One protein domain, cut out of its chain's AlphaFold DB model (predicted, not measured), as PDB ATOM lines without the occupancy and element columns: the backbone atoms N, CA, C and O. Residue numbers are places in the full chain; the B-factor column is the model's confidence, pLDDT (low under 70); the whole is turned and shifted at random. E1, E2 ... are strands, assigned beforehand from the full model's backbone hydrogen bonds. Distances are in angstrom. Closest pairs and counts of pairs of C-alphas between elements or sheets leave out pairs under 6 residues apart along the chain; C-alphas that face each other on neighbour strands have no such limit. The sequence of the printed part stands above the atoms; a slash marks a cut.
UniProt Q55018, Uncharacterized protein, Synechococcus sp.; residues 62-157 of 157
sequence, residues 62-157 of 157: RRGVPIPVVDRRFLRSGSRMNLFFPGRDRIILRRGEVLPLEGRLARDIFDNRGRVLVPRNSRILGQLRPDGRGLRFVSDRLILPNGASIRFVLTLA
ATOM      1  N   ARG A  62      81.636  41.890  81.439       59.03
ATOM      2  CA  ARG A  62      81.648  40.415  81.324       59.03
ATOM      3  C   ARG A  62      81.961  39.692  82.646       59.03
ATOM      4  O   ARG A  62      81.792  38.481  82.716       59.03
ATOM      5  N   ARG A  63      82.439  40.407  83.670       61.44
ATOM      6  CA  ARG A  63      82.786  39.902  85.005       61.44
ATOM      7  C   ARG A  63      81.714  40.250  86.048       61.44
ATOM      8  O   ARG A  63      81.929  39.998  87.229       61.44
ATOM      9  N   GLY A  64      80.584  40.838  85.643       57.56
ATOM     10  CA  GLY A  64      79.521  41.259  86.557       57.56
ATOM     11  C   GLY A  64      79.872  42.503  87.379       57.56
ATOM     12  O   GLY A  64      79.283  42.720  88.436       57.56
ATOM     13  N   VAL A  65      80.830  43.321  86.931       61.59
ATOM     14  CA  VAL A  65      81.228  44.579  87.584       61.59
ATOM     15  C   VAL A  65      80.487  45.745  86.945       61.59
ATOM     16  O   VAL A  65      80.473  45.798  85.718       61.59
ATOM     17  N   PRO A  66      79.945  46.716  87.708       61.16
ATOM     18  CA  PRO A  66      79.253  47.834  87.103       61.16
ATOM     19  C   PRO A  66      80.114  48.561  86.047       61.16
ATOM     20  O   PRO A  66      81.167  49.083  86.409       61.16
ATOM     21  N   ILE A  67      79.699  48.607  84.775       61.91
ATOM     22  CA  ILE A  67      80.213  49.471  83.714       61.91
ATOM     23  C   ILE A  67      79.959  50.909  84.162       61.91
ATOM     24  O   ILE A  67      78.818  51.383  84.143       61.91
ATOM     25  N   PRO A  68      81.014  51.621  84.574       60.81
ATOM     26  CA  PRO A  68      80.866  52.990  85.001       60.81
ATOM     27  C   PRO A  68      80.616  53.843  83.761       60.81
ATOM     28  O   PRO A  68      81.435  53.881  82.838       60.81
ATOM     29  N   VAL A  69      79.495  54.564  83.742       60.47
ATOM     30  CA  VAL A  69      79.274  55.614  82.745       60.47
ATOM     31  C   VAL A  69      80.045  56.832  83.233       60.47
ATOM     32  O   VAL A  69      79.491  57.728  83.866       60.47
ATOM     33  N   VAL A  70      81.360  56.831  83.010       56.62
ATOM     34  CA  VAL A  70      82.215  57.952  83.403       56.62
ATOM     35  C   VAL A  70      82.024  59.084  82.408       56.62
ATOM     36  O   VAL A  70      82.854  59.335  81.535       56.62
ATOM     37  N   ASP A  71      80.917  59.794  82.537       59.94
ATOM     38  CA  ASP A  71      80.796  61.087  81.899       59.94
ATOM     39  C   ASP A  71      81.435  62.127  82.827       59.94
ATOM     40  O   ASP A  71      80.932  62.423  83.914       59.94
ATOM     41  N   ARG A  72      82.581  62.681  82.402       53.44
ATOM     42  CA  ARG A  72      83.311  63.731  83.136       53.44
ATOM     43  C   ARG A  72      82.430  64.947  83.451       53.44
ATOM     44  O   ARG A  72      82.763  65.707  84.350       53.44
ATOM     45  N   ARG A  73      81.307  65.121  82.744       57.53
ATOM     46  CA  ARG A  73      80.329  66.197  82.963       57.53
ATOM     47  C   ARG A  73      79.437  65.972  84.190       57.53
ATOM     48  O   ARG A  73      78.777  66.912  84.622       57.53
ATOM     49  N   PHE A  74      79.395  64.759  84.752       59.00
ATOM     50  CA  PHE A  74      78.427  64.394  85.795       59.00
ATOM     51  C   PHE A  74      78.950  64.439  87.233       59.00
ATOM     52  O   PHE A  74      78.144  64.563  88.157       59.00
ATOM     53  N   LEU A  75      80.267  64.408  87.457       68.75
ATOM     54  CA  LEU A  75      80.823  64.682  88.786       68.75
ATOM     55  C   LEU A  75      80.822  66.193  89.022       68.75
ATOM     56  O   LEU A  75      81.783  66.895  88.712       68.75
ATOM     57  N   ARG A  76      79.708  66.704  89.550       66.69
ATOM     58  CA  ARG A  76      79.585  68.122  89.893       66.69
ATOM     59  C   ARG A  76      80.608  68.503  90.959       66.69
ATOM     60  O   ARG A  76      80.873  67.731  91.886       66.69
ATOM     61  N   SER A  77      81.135  69.721  90.851       68.56
ATOM     62  CA  SER A  77      81.904  70.331  91.936       68.56
ATOM     63  C   SER A  77      81.091  70.284  93.236       68.56
ATOM     64  O   SER A  77      79.871  70.457  93.215       68.56
ATOM     65  N   GLY A  78      81.751  69.979  94.353       68.88
ATOM     66  CA  GLY A  78      81.097  69.791  95.652       68.88
ATOM     67  C   GLY A  78      80.494  68.399  95.891       68.88
ATOM     68  O   GLY A  78      79.913  68.172  96.953       68.88
ATOM     69  N   SER A  79      80.643  67.449  94.959       74.44
ATOM     70  CA  SER A  79      80.262  66.049  95.197       74.44
ATOM     71  C   SER A  79      81.044  65.467  96.379       74.44
ATOM     72  O   SER A  79      82.274  65.491  96.393       74.44
ATOM     73  N   ARG A  80      80.333  64.919  97.370       79.31
ATOM     74  CA  ARG A  80      80.940  64.310  98.562       79.31
ATOM     75  C   ARG A  80      81.143  62.816  98.350       79.31
ATOM     76  O   ARG A  80      80.183  62.084  98.111       79.31
ATOM     77  N   MET A  81      82.386  62.364  98.475       82.25
ATOM     78  CA  MET A  81      82.747  60.952  98.386       82.25
ATOM     79  C   MET A  81      83.156  60.445  99.762       82.25
ATOM     80  O   MET A  81      84.026  61.025 100.404       82.25
ATOM     81  N   ASN A  82      82.549  59.345 100.204       86.56
ATOM     82  CA  ASN A  82      82.956  58.694 101.443       86.56
ATOM     83  C   ASN A  82      84.068  57.700 101.117       86.56
ATOM     84  O   ASN A  82      83.826  56.720 100.408       86.56
ATOM     85  N   LEU A  83      85.270  57.963 101.623       88.38
ATOM     86  CA  LEU A  83      86.421  57.080 101.469       88.38
ATOM     87  C   LEU A  83      86.699  56.333 102.768       88.38
ATOM     88  O   LEU A  83      86.478  56.861 103.855       88.38
ATOM     89  N   PHE A  84      87.220  55.122 102.635       89.81
ATOM     90  CA  PHE A  84      87.835  54.381 103.725       89.81
ATOM     91  C   PHE A  84      89.255  53.976 103.331       89.81
ATOM     92  O   PHE A  84      89.574  53.853 102.145       89.81
ATOM     93  N   PHE A  85      90.109  53.765 104.328       89.44
ATOM     94  CA  PHE A  85      91.521  53.455 104.139       89.44
ATOM     95  C   PHE A  85      91.797  52.040 104.655       89.44
ATOM     96  O   PHE A  85      91.859  51.839 105.866       89.44
ATOM     97  N   PRO A  86      91.922  51.034 103.768       86.69
ATOM     98  CA  PRO A  86      92.126  49.652 104.187       86.69
ATOM     99  C   PRO A  86      93.398  49.497 105.029       86.69
ATOM    100  O   PRO A  86      94.444  50.045 104.674       86.69
ATOM    101  N   GLY A  87      93.307  48.732 106.120       85.69
ATOM    102  CA  GLY A  87      94.445  48.424 106.994       85.69
ATOM    103  C   GLY A  87      94.951  49.604 107.825       85.69
ATOM    104  O   GLY A  87      96.082  49.564 108.304       85.69
ATOM    105  N   ARG A  88      94.158  50.675 107.962       82.25
ATOM    106  CA  ARG A  88      94.509  51.847 108.768       82.25
ATOM    107  C   ARG A  88      93.335  52.267 109.641       82.25
ATOM    108  O   ARG A  88      92.387  52.868 109.147       82.25
ATOM    109  N   ASP A  89      93.459  52.029 110.939       81.00
ATOM    110  CA  ASP A  89      92.458  52.461 111.922       81.00
ATOM    111  C   ASP A  89      92.681  53.913 112.363       81.00
ATOM    112  O   ASP A  89      91.743  54.638 112.691       81.00
ATOM    113  N   ARG A  90      93.941  54.367 112.345       83.38
ATOM    114  CA  ARG A  90      94.330  55.725 112.726       83.38
ATOM    115  C   ARG A  90      95.495  56.212 111.875       83.38
ATOM    116  O   ARG A  90      96.467  55.492 111.669       83.38
ATOM    117  N   ILE A  91      95.407  57.458 111.415       82.81
ATOM    118  CA  ILE A  91      96.479  58.143 110.687       82.81
ATOM    119  C   ILE A  91      96.901  59.346 111.528       82.81
ATOM    120  O   ILE A  91      96.081  60.212 111.828       82.81
ATOM    121  N   ILE A  92      98.170  59.382 111.928       85.00
ATOM    122  CA  ILE A  92      98.771  60.490 112.675       85.00
ATOM    123  C   ILE A  92      99.896  61.045 111.809       85.00
ATOM    124  O   ILE A  92     100.781  60.288 111.421       85.00
ATOM    125  N   LEU A  93      99.852  62.344 111.513       83.62
ATOM    126  CA  LEU A  93     100.901  63.041 110.767       83.62
ATOM    127  C   LEU A  93     101.552  64.116 111.620       83.62
ATOM    128  O   LEU A  93     100.895  64.764 112.441       83.62
ATOM    129  N   ARG A  94     102.839  64.348 111.376       85.88
ATOM    130  CA  ARG A  94     103.566  65.491 111.924       85.88
ATOM    131  C   ARG A  94     103.242  66.760 111.136       85.88
ATOM    132  O   ARG A  94     102.766  66.734 110.000       85.88
ATOM    133  N   ARG A  95     103.520  67.917 111.740       82.69
ATOM    134  CA  ARG A  95     103.348  69.216 111.078       82.69
ATOM    135  C   ARG A  95     104.246  69.278 109.835       82.69
ATOM    136  O   ARG A  95     105.451  69.099 109.947       82.69
ATOM    137  N   GLY A  96     103.653  69.545 108.673       82.88
ATOM    138  CA  GLY A  96     104.371  69.617 107.392       82.88
ATOM    139  C   GLY A  96     104.568  68.271 106.684       82.88
ATOM    140  O   GLY A  96     105.030  68.259 105.549       82.88
ATOM    141  N   GLU A  97     104.201  67.151 107.312       86.88
ATOM    142  CA  GLU A  97     104.375  65.821 106.728       86.88
ATOM    143  C   GLU A  97     103.338  65.549 105.634       86.88
ATOM    144  O   GLU A  97     102.149  65.829 105.799       86.88
ATOM    145  N   VAL A  98     103.796  64.986 104.516       90.31
ATOM    146  CA  VAL A  98     102.950  64.555 103.401       90.31
ATOM    147  C   VAL A  98     102.978  63.036 103.320       90.31
ATOM    148  O   VAL A  98     104.053  62.449 103.211       90.31
ATOM    149  N   LEU A  99     101.804  62.402 103.340       90.19
ATOM    150  CA  LEU A  99     101.682  60.943 103.326       90.19
ATOM    151  C   LEU A  99     100.945  60.464 102.067       90.19
ATOM    152  O   LEU A  99      99.750  60.749 101.931       90.19
ATOM    153  N   PRO A 100     101.596  59.711 101.159       91.00
ATOM    154  CA  PRO A 100     100.905  59.061 100.053       91.00
ATOM    155  C   PRO A 100     100.014  57.936 100.576       91.00
ATOM    156  O   PRO A 100     100.427  57.119 101.403       91.00
ATOM    157  N   LEU A 101      98.775  57.889 100.098       90.50
ATOM    158  CA  LEU A 101      97.797  56.929 100.577       90.50
ATOM    159  C   LEU A 101      96.763  56.574  99.493       90.50
ATOM    160  O   LEU A 101      96.365  57.396  98.666       90.50
ATOM    161  N   GLU A 102      96.330  55.314  99.524       92.00
ATOM    162  CA  GLU A 102      95.244  54.782  98.706       92.00
ATOM    163  C   GLU A 102      93.942  54.764  99.512       92.00
ATOM    164  O   GLU A 102      93.823  54.056 100.514       92.00
ATOM    165  N   GLY A 103      92.961  55.540  99.056       91.06
ATOM    166  CA  GLY A 103      91.585  55.484  99.533       91.06
ATOM    167  C   GLY A 103      90.743  54.543  98.692       91.06
ATOM    168  O   GLY A 103      90.945  54.416  97.486       91.06
ATOM    169  N   ARG A 104      89.757  53.904  99.316       91.50
ATOM    170  CA  ARG A 104      88.724  53.149  98.612       91.50
ATOM    171  C   ARG A 104      87.374  53.793  98.809       91.50
ATOM    172  O   ARG A 104      87.037  54.247  99.899       91.50
ATOM    173  N   LEU A 105      86.594  53.822  97.738       90.19
ATOM    174  CA  LEU A 105      85.251  54.368  97.783       90.19
ATOM    175  C   LEU A 105      84.324  53.436  98.578       90.19
ATOM    176  O   LEU A 105      84.179  52.262  98.235       90.19
ATOM    177  N   ALA A 106      83.691  53.963  99.628       88.56
ATOM    178  CA  ALA A 106      82.859  53.185 100.546       88.56
ATOM    179  C   ALA A 106      81.526  52.735  99.929       88.56
ATOM    180  O   ALA A 106      81.000  51.684 100.287       88.56
ATOM    181  N   ARG A 107      80.974  53.527  99.003       86.06
ATOM    182  CA  ARG A 107      79.676  53.280  98.365       86.06
ATOM    183  C   ARG A 107      79.659  53.771  96.927       86.06
ATOM    184  O   ARG A 107      80.414  54.677  96.586       86.06
ATOM    185  N   ASP A 108      78.766  53.214  96.126       84.00
ATOM    186  CA  ASP A 108      78.539  53.659  94.755       84.00
ATOM    187  C   ASP A 108      78.129  55.140  94.723       84.00
ATOM    188  O   ASP A 108      77.368  55.623  95.570       84.00
ATOM    189  N   ILE A 109      78.641  55.866  93.735       81.75
ATOM    190  CA  ILE A 109      78.216  57.223  93.398       81.75
ATOM    191  C   ILE A 109      77.298  57.123  92.194       81.75
ATOM    192  O   ILE A 109      77.681  56.577  91.158       81.75
ATOM    193  N   PHE A 110      76.108  57.695  92.331       79.38
ATOM    194  CA  PHE A 110      75.079  57.673  91.306       79.38
ATOM    195  C   PHE A 110      74.889  59.050  90.673       79.38
ATOM    196  O   PHE A 110      75.083  60.086  91.307       79.38
ATOM    197  N   ASP A 111      74.472  59.044  89.414       74.69
ATOM    198  CA  ASP A 111      73.888  60.192  88.725       74.69
ATOM    199  C   ASP A 111      72.455  60.457  89.243       74.69
ATOM    200  O   ASP A 111      71.793  59.561  89.763       74.69
ATOM    201  N   ASN A 112      71.923  61.656  89.000       72.75
ATOM    202  CA  ASN A 112      70.515  62.036  89.168       72.75
ATOM    203  C   ASN A 112      69.537  61.068  88.485       72.75
ATOM    204  O   ASN A 112      68.374  60.991  88.865       72.75
ATOM    205  N   ARG A 113      69.991  60.350  87.453       75.12
ATOM    206  CA  ARG A 113      69.213  59.333  86.730       75.12
ATOM    207  C   ARG A 113      69.345  57.922  87.328       75.12
ATOM    208  O   ARG A 113      68.902  56.966  86.703       75.12
ATOM    209  N   GLY A 114      70.005  57.770  88.480       71.62
ATOM    210  CA  GLY A 114      70.197  56.485  89.166       71.62
ATOM    211  C   GLY A 114      71.230  55.555  88.520       71.62
ATOM    212  O   GLY A 114      71.236  54.359  88.795       71.62
ATOM    213  N   ARG A 115      72.097  56.072  87.643       77.00
ATOM    214  CA  ARG A 115      73.172  55.297  86.998       77.00
ATOM    215  C   ARG A 115      74.443  55.348  87.836       77.00
ATOM    216  O   ARG A 115      74.778  56.423  88.327       77.00
ATOM    217  N   VAL A 116      75.169  54.235  87.949       78.94
ATOM    218  CA  VAL A 116      76.468  54.196  88.642       78.94
ATOM    219  C   VAL A 116      77.509  54.993  87.844       78.94
ATOM    220  O   VAL A 116      77.871  54.631  86.725       78.94
ATOM    221  N   LEU A 117      77.993  56.089  88.431       80.44
ATOM    222  CA  LEU A 117      79.092  56.907  87.905       80.44
ATOM    223  C   LEU A 117      80.442  56.365  88.366       80.44
ATOM    224  O   LEU A 117      81.361  56.197  87.566       80.44
ATOM    225  N   VAL A 118      80.554  56.094  89.668       82.69
ATOM    226  CA  VAL A 118      81.753  55.518  90.276       82.69
ATOM    227  C   VAL A 118      81.322  54.391  91.210       82.69
ATOM    228  O   VAL A 118      80.670  54.659  92.218       82.69
ATOM    229  N   PRO A 119      81.656  53.133  90.905       84.81
ATOM    230  CA  PRO A 119      81.309  52.004  91.752       84.81
ATOM    231  C   PRO A 119      82.144  51.991  93.036       84.81
ATOM    232  O   PRO A 119      83.287  52.461  93.077       84.81
ATOM    233  N   ARG A 120      81.591  51.393  94.089       86.44
ATOM    234  CA  ARG A 120      82.269  51.078  95.347       86.44
ATOM    235  C   ARG A 120      83.561  50.314  95.094       86.44
ATOM    236  O   ARG A 120      83.727  49.647  94.074       86.44
ATOM    237  N   ASN A 121      84.472  50.386  96.057       86.44
ATOM    238  CA  ASN A 121      85.811  49.799  95.970       86.44
ATOM    239  C   ASN A 121      86.680  50.357  94.830       86.44
ATOM    240  O   ASN A 121      87.788  49.859  94.625       86.44
ATOM    241  N   SER A 122      86.239  51.407  94.125       88.31
ATOM    242  CA  SER A 122      87.143  52.185  93.279       88.31
ATOM    243  C   SER A 122      88.283  52.740  94.129       88.31
ATOM    244  O   SER A 122      88.064  53.197  95.256       88.31
ATOM    245  N   ARG A 123      89.500  52.675  93.593       91.31
ATOM    246  CA  ARG A 123      90.727  53.087  94.277       91.31
ATOM    247  C   ARG A 123      91.050  54.525  93.918       91.31
ATOM    248  O   ARG A 123      91.017  54.892  92.749       91.31
ATOM    249  N   ILE A 124      91.387  55.329  94.909       90.88
ATOM    250  CA  ILE A 124      91.761  56.730  94.746       90.88
ATOM    251  C   ILE A 124      93.176  56.882  95.275       90.88
ATOM    252  O   ILE A 124      93.425  56.683  96.463       90.88
ATOM    253  N   LEU A 125      94.102  57.212  94.381       91.12
ATOM    254  CA  LEU A 125      95.508  57.386  94.723       91.12
ATOM    255  C   LEU A 125      95.766  58.862  94.980       91.12
ATOM    256  O   LEU A 125      95.577  59.690  94.089       91.12
ATOM    257  N   GLY A 126      96.175  59.204  96.194       91.12
ATOM    258  CA  GLY A 126      96.395  60.591  96.571       91.12
ATOM    259  C   GLY A 126      97.382  60.735  97.710       91.12
ATOM    260  O   GLY A 126      98.132  59.817  98.043       91.12
ATOM    261  N   GLN A 127      97.397  61.927  98.286       91.25
ATOM    262  CA  GLN A 127      98.299  62.290  99.364       91.25
ATOM    263  C   GLN A 127      97.533  63.080 100.415       91.25
ATOM    264  O   GLN A 127      96.765  63.987 100.091       91.25
ATOM    265  N   LEU A 128      97.756  62.744 101.679       90.12
ATOM    266  CA  LEU A 128      97.308  63.556 102.795       90.12
ATOM    267  C   LEU A 128      98.338  64.666 103.024       90.12
ATOM    268  O   LEU A 128      99.534  64.390 103.135       90.12
ATOM    269  N   ARG A 129      97.882  65.916 103.067       89.62
ATOM    270  CA  ARG A 129      98.719  67.106 103.238       89.62
ATOM    271  C   ARG A 129      98.143  68.009 104.332       89.62
ATOM    272  O   ARG A 129      96.921  68.082 104.459       89.62
ATOM    273  N   PRO A 130      98.970  68.729 105.102       87.19
ATOM    274  CA  PRO A 130      98.484  69.733 106.042       87.19
ATOM    275  C   PRO A 130      97.868  70.922 105.294       87.19
ATOM    276  O   PRO A 130      98.437  71.379 104.304       87.19
ATOM    277  N   ASP A 131      96.741  71.445 105.783       84.50
ATOM    278  CA  ASP A 131      96.017  72.582 105.175       84.50
ATOM    279  C   ASP A 131      95.837  73.764 106.147       84.50
ATOM    280  O   ASP A 131      94.837  74.475 106.137       84.50
ATOM    281  N   GLY A 132      96.782  73.950 107.074       78.56
ATOM    282  CA  GLY A 132      96.772  75.033 108.071       78.56
ATOM    283  C   GLY A 132      95.733  74.884 109.194       78.56
ATOM    284  O   GLY A 132      96.031  75.219 110.335       78.56
ATOM    285  N   ARG A 133      94.546  74.329 108.910       79.75
ATOM    286  CA  ARG A 133      93.465  74.053 109.882       79.75
ATOM    287  C   ARG A 133      93.230  72.563 110.150       79.75
ATOM    288  O   ARG A 133      92.305  72.207 110.869       79.75
ATOM    289  N   GLY A 134      94.051  71.693 109.568       83.00
ATOM    290  CA  GLY A 134      93.886  70.248 109.659       83.00
ATOM    291  C   GLY A 134      94.635  69.522 108.552       83.00
ATOM    292  O   GLY A 134      95.712  69.951 108.127       83.00
ATOM    293  N   LEU A 135      94.048  68.423 108.087       86.06
ATOM    294  CA  LEU A 135      94.593  67.559 107.049       86.06
ATOM    295  C   LEU A 135      93.632  67.521 105.866       86.06
ATOM    296  O   LEU A 135      92.424  67.418 106.044       86.06
ATOM    297  N   ARG A 136      94.187  67.569 104.662       88.38
ATOM    298  CA  ARG A 136      93.461  67.531 103.398       88.38
ATOM    299  C   ARG A 136      93.985  66.384 102.561       88.38
ATOM    300  O   ARG A 136      95.190  66.262 102.347       88.38
ATOM    301  N   PHE A 137      93.080  65.562 102.055       88.62
ATOM    302  CA  PHE A 137      93.434  64.552 101.068       88.62
ATOM    303  C   PHE A 137      93.313  65.147  99.665       88.62
ATOM    304  O   PHE A 137      92.243  65.629  99.285       88.62
ATOM    305  N   VAL A 138      94.412  65.119  98.913       89.06
ATOM    306  CA  VAL A 138      94.501  65.620  97.537       89.06
ATOM    307  C   VAL A 138      94.781  64.449  96.605       89.06
ATOM    308  O   VAL A 138      95.756  63.720  96.790       89.06
ATOM    309  N   SER A 139      93.936  64.270  95.595       89.25
ATOM    310  CA  SER A 139      94.096  63.229  94.580       89.25
ATOM    311  C   SER A 139      93.673  63.741  93.213       89.25
ATOM    312  O   SER A 139      92.730  64.528  93.101       89.25
ATOM    313  N   ASP A 140      94.350  63.253  92.175       85.81
ATOM    314  CA  ASP A 140      93.979  63.499  90.790       85.81
ATOM    315  C   ASP A 140      93.577  62.231  90.014       85.81
ATOM    316  O   ASP A 140      93.255  62.304  88.824       85.81
ATOM    317  N   ARG A 141      93.602  61.052  90.656       87.06
ATOM    318  CA  ARG A 141      93.521  59.756  89.966       87.06
ATOM    319  C   ARG A 141      92.619  58.747  90.666       87.06
ATOM    320  O   ARG A 141      92.858  58.346  91.803       87.06
ATOM    321  N   LEU A 142      91.590  58.317  89.936       87.12
ATOM    322  CA  LEU A 142      90.595  57.325  90.340       87.12
ATOM    323  C   LEU A 142      90.737  56.119  89.419       87.12
ATOM    324  O   LEU A 142      90.722  56.255  88.198       87.12
ATOM    325  N   ILE A 143      90.881  54.942  90.007       88.56
ATOM    326  CA  ILE A 143      90.985  53.666  89.314       88.56
ATOM    327  C   ILE A 143      89.710  52.888  89.607       88.56
ATOM    328  O   ILE A 143      89.408  52.549  90.753       88.56
ATOM    329  N   LEU A 144      88.971  52.605  88.548       85.38
ATOM    330  CA  LEU A 144      87.740  51.839  88.588       85.38
ATOM    331  C   LEU A 144      88.040  50.339  88.764       85.38
ATOM    332  O   LEU A 144      89.140  49.883  88.435       85.38
ATOM    333  N   PRO A 145      87.074  49.531  89.236       80.88
ATOM    334  CA  PRO A 145      87.274  48.097  89.442       80.88
ATOM    335  C   PRO A 145      87.558  47.333  88.141       80.88
ATOM    336  O   PRO A 145      88.267  46.333  88.159       80.88
ATOM    337  N   ASN A 146      87.077  47.839  87.001       75.44
ATOM    338  CA  ASN A 146      87.391  47.300  85.675       75.44
ATOM    339  C   ASN A 146      88.815  47.651  85.184       75.44
ATOM    340  O   ASN A 146      89.201  47.240  84.092       75.44
ATOM    341  N   GLY A 147      89.593  48.406  85.967       78.94
ATOM    342  CA  GLY A 147      90.953  48.839  85.641       78.94
ATOM    343  C   GLY A 147      91.036  50.172  84.894       78.94
ATOM    344  O   GLY A 147      92.137  50.691  84.716       78.94
ATOM    345  N   ALA A 148      89.908  50.766  84.495       77.88
ATOM    346  CA  ALA A 148      89.915  52.065  83.833       77.88
ATOM    347  C   ALA A 148      90.360  53.173  84.801       77.88
ATOM    348  O   ALA A 148      89.924  53.235  85.952       77.88
ATOM    349  N   SER A 149      91.224  54.070  84.324       80.31
ATOM    350  CA  SER A 149      91.731  55.199  85.104       80.31
ATOM    351  C   SER A 149      91.107  56.513  84.652       80.31
ATOM    352  O   SER A 149      91.114  56.838  83.463       80.31
ATOM    353  N   ILE A 150      90.641  57.304  85.609       79.38
ATOM    354  CA  ILE A 150      90.042  58.615  85.389       79.38
ATOM    355  C   ILE A 150      90.918  59.653  86.073       79.38
ATOM    356  O   ILE A 150      91.278  59.504  87.244       79.38
ATOM    357  N   ARG A 151      91.235  60.722  85.339       79.38
ATOM    358  CA  ARG A 151      91.837  61.919  85.918       79.38
ATOM    359  C   ARG A 151      90.732  62.879  86.342       79.38
ATOM    360  O   ARG A 151      89.835  63.170  85.554       79.38
ATOM    361  N   PHE A 152      90.802  63.346  87.574       75.38
ATOM    362  CA  PHE A 152      89.871  64.294  88.176       75.38
ATOM    363  C   PHE A 152      90.646  65.162  89.171       75.38
ATOM    364  O   PHE A 152      91.853  65.014  89.269       75.38
ATOM    365  N   VAL A 153      90.007  66.099  89.861       69.81
ATOM    366  CA  VAL A 153      90.638  66.806  90.983       69.81
ATOM    367  C   VAL A 153      89.719  66.621  92.171       69.81
ATOM    368  O   VAL A 153      88.577  67.081  92.148       69.81
ATOM    369  N   LEU A 154      90.196  65.898  93.178       69.62
ATOM    370  CA  LEU A 154      89.471  65.654  94.411       69.62
ATOM    371  C   LEU A 154      90.244  66.241  95.578       69.62
ATOM    372  O   LEU A 154      91.392  65.885  95.845       69.62
ATOM    373  N   THR A 155      89.547  67.129  96.272       66.81
ATOM    374  CA  THR A 155      90.006  67.774  97.488       66.81
ATOM    375  C   THR A 155      88.995  67.446  98.572       66.81
ATOM    376  O   THR A 155      87.861  67.922  98.517       66.81
ATOM    377  N   LEU A 156      89.376  66.606  99.532       63.91
ATOM    378  CA  LEU A 156      88.563  66.385 100.728       63.91
ATOM    379  C   LEU A 156      88.952  67.432 101.769       63.91
ATOM    380  O   LEU A 156      90.128  67.528 102.130       63.91
ATOM    381  N   ALA A 157      87.968  68.228 102.177       54.78
ATOM    382  CA  ALA A 157      88.066  69.194 103.266       54.78
ATOM    383  C   ALA A 157      87.582  68.572 104.576       54.78
ATOM    384  O   ALA A 157      86.657  67.727 104.508       54.78
TER     385      ALA A 157
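This is residues 62 to 157 of the 157 residues of an uncharacterized protein of Synechococcus sp. (UniProt Q55018). With little regular structure, this is one strongly twisted sheet, E1, E3, E4, E5 in order, antiparallel, preceded by a long unnamed stretch, residues 62 to 98, whose residues 83 to 84 pair with E1. Short E2 lies off the sheet. The 96 printed residues include five named strands, E1 to E5, holding 35 residues, and no named helix: all strand. The whole is compact, radius of gyration of the C-alphas 14.2 A, yet elongated, 45 by 27 by 19 A.

Find C-alpha 99 at (101.682, 60.943, 103.326); E1 runs 18.5 A to residue 105. Then come E2, residues 116 to 118, 5.7 A; E3, 123 to 130, 21.8 A; E4, 135 to 143, 22.8 A; and E5, 149 to 156, 19.5 A, ending at C-alpha 156 (88.563, 66.385, 100.728).

Edge strand E1 is antiparallel to E3 at 137 degrees; N 101 and O 126 are 2.9 A apart. Hairpins E3 and E4 (N 127 to O 138, 2.9 A) and E4 and E5 (N 152 to O 140, 2.9 A) make a meander, each strand the antiparallel neighbour of the one before. E2 pairs with no named strand.

Arg 62 and Arg 95 have the C-alphas farthest apart, 46.8 A. The printed part has no cut and no long link. Look for pLDDT under 70 at residues 62 to 78 and 153 to 157.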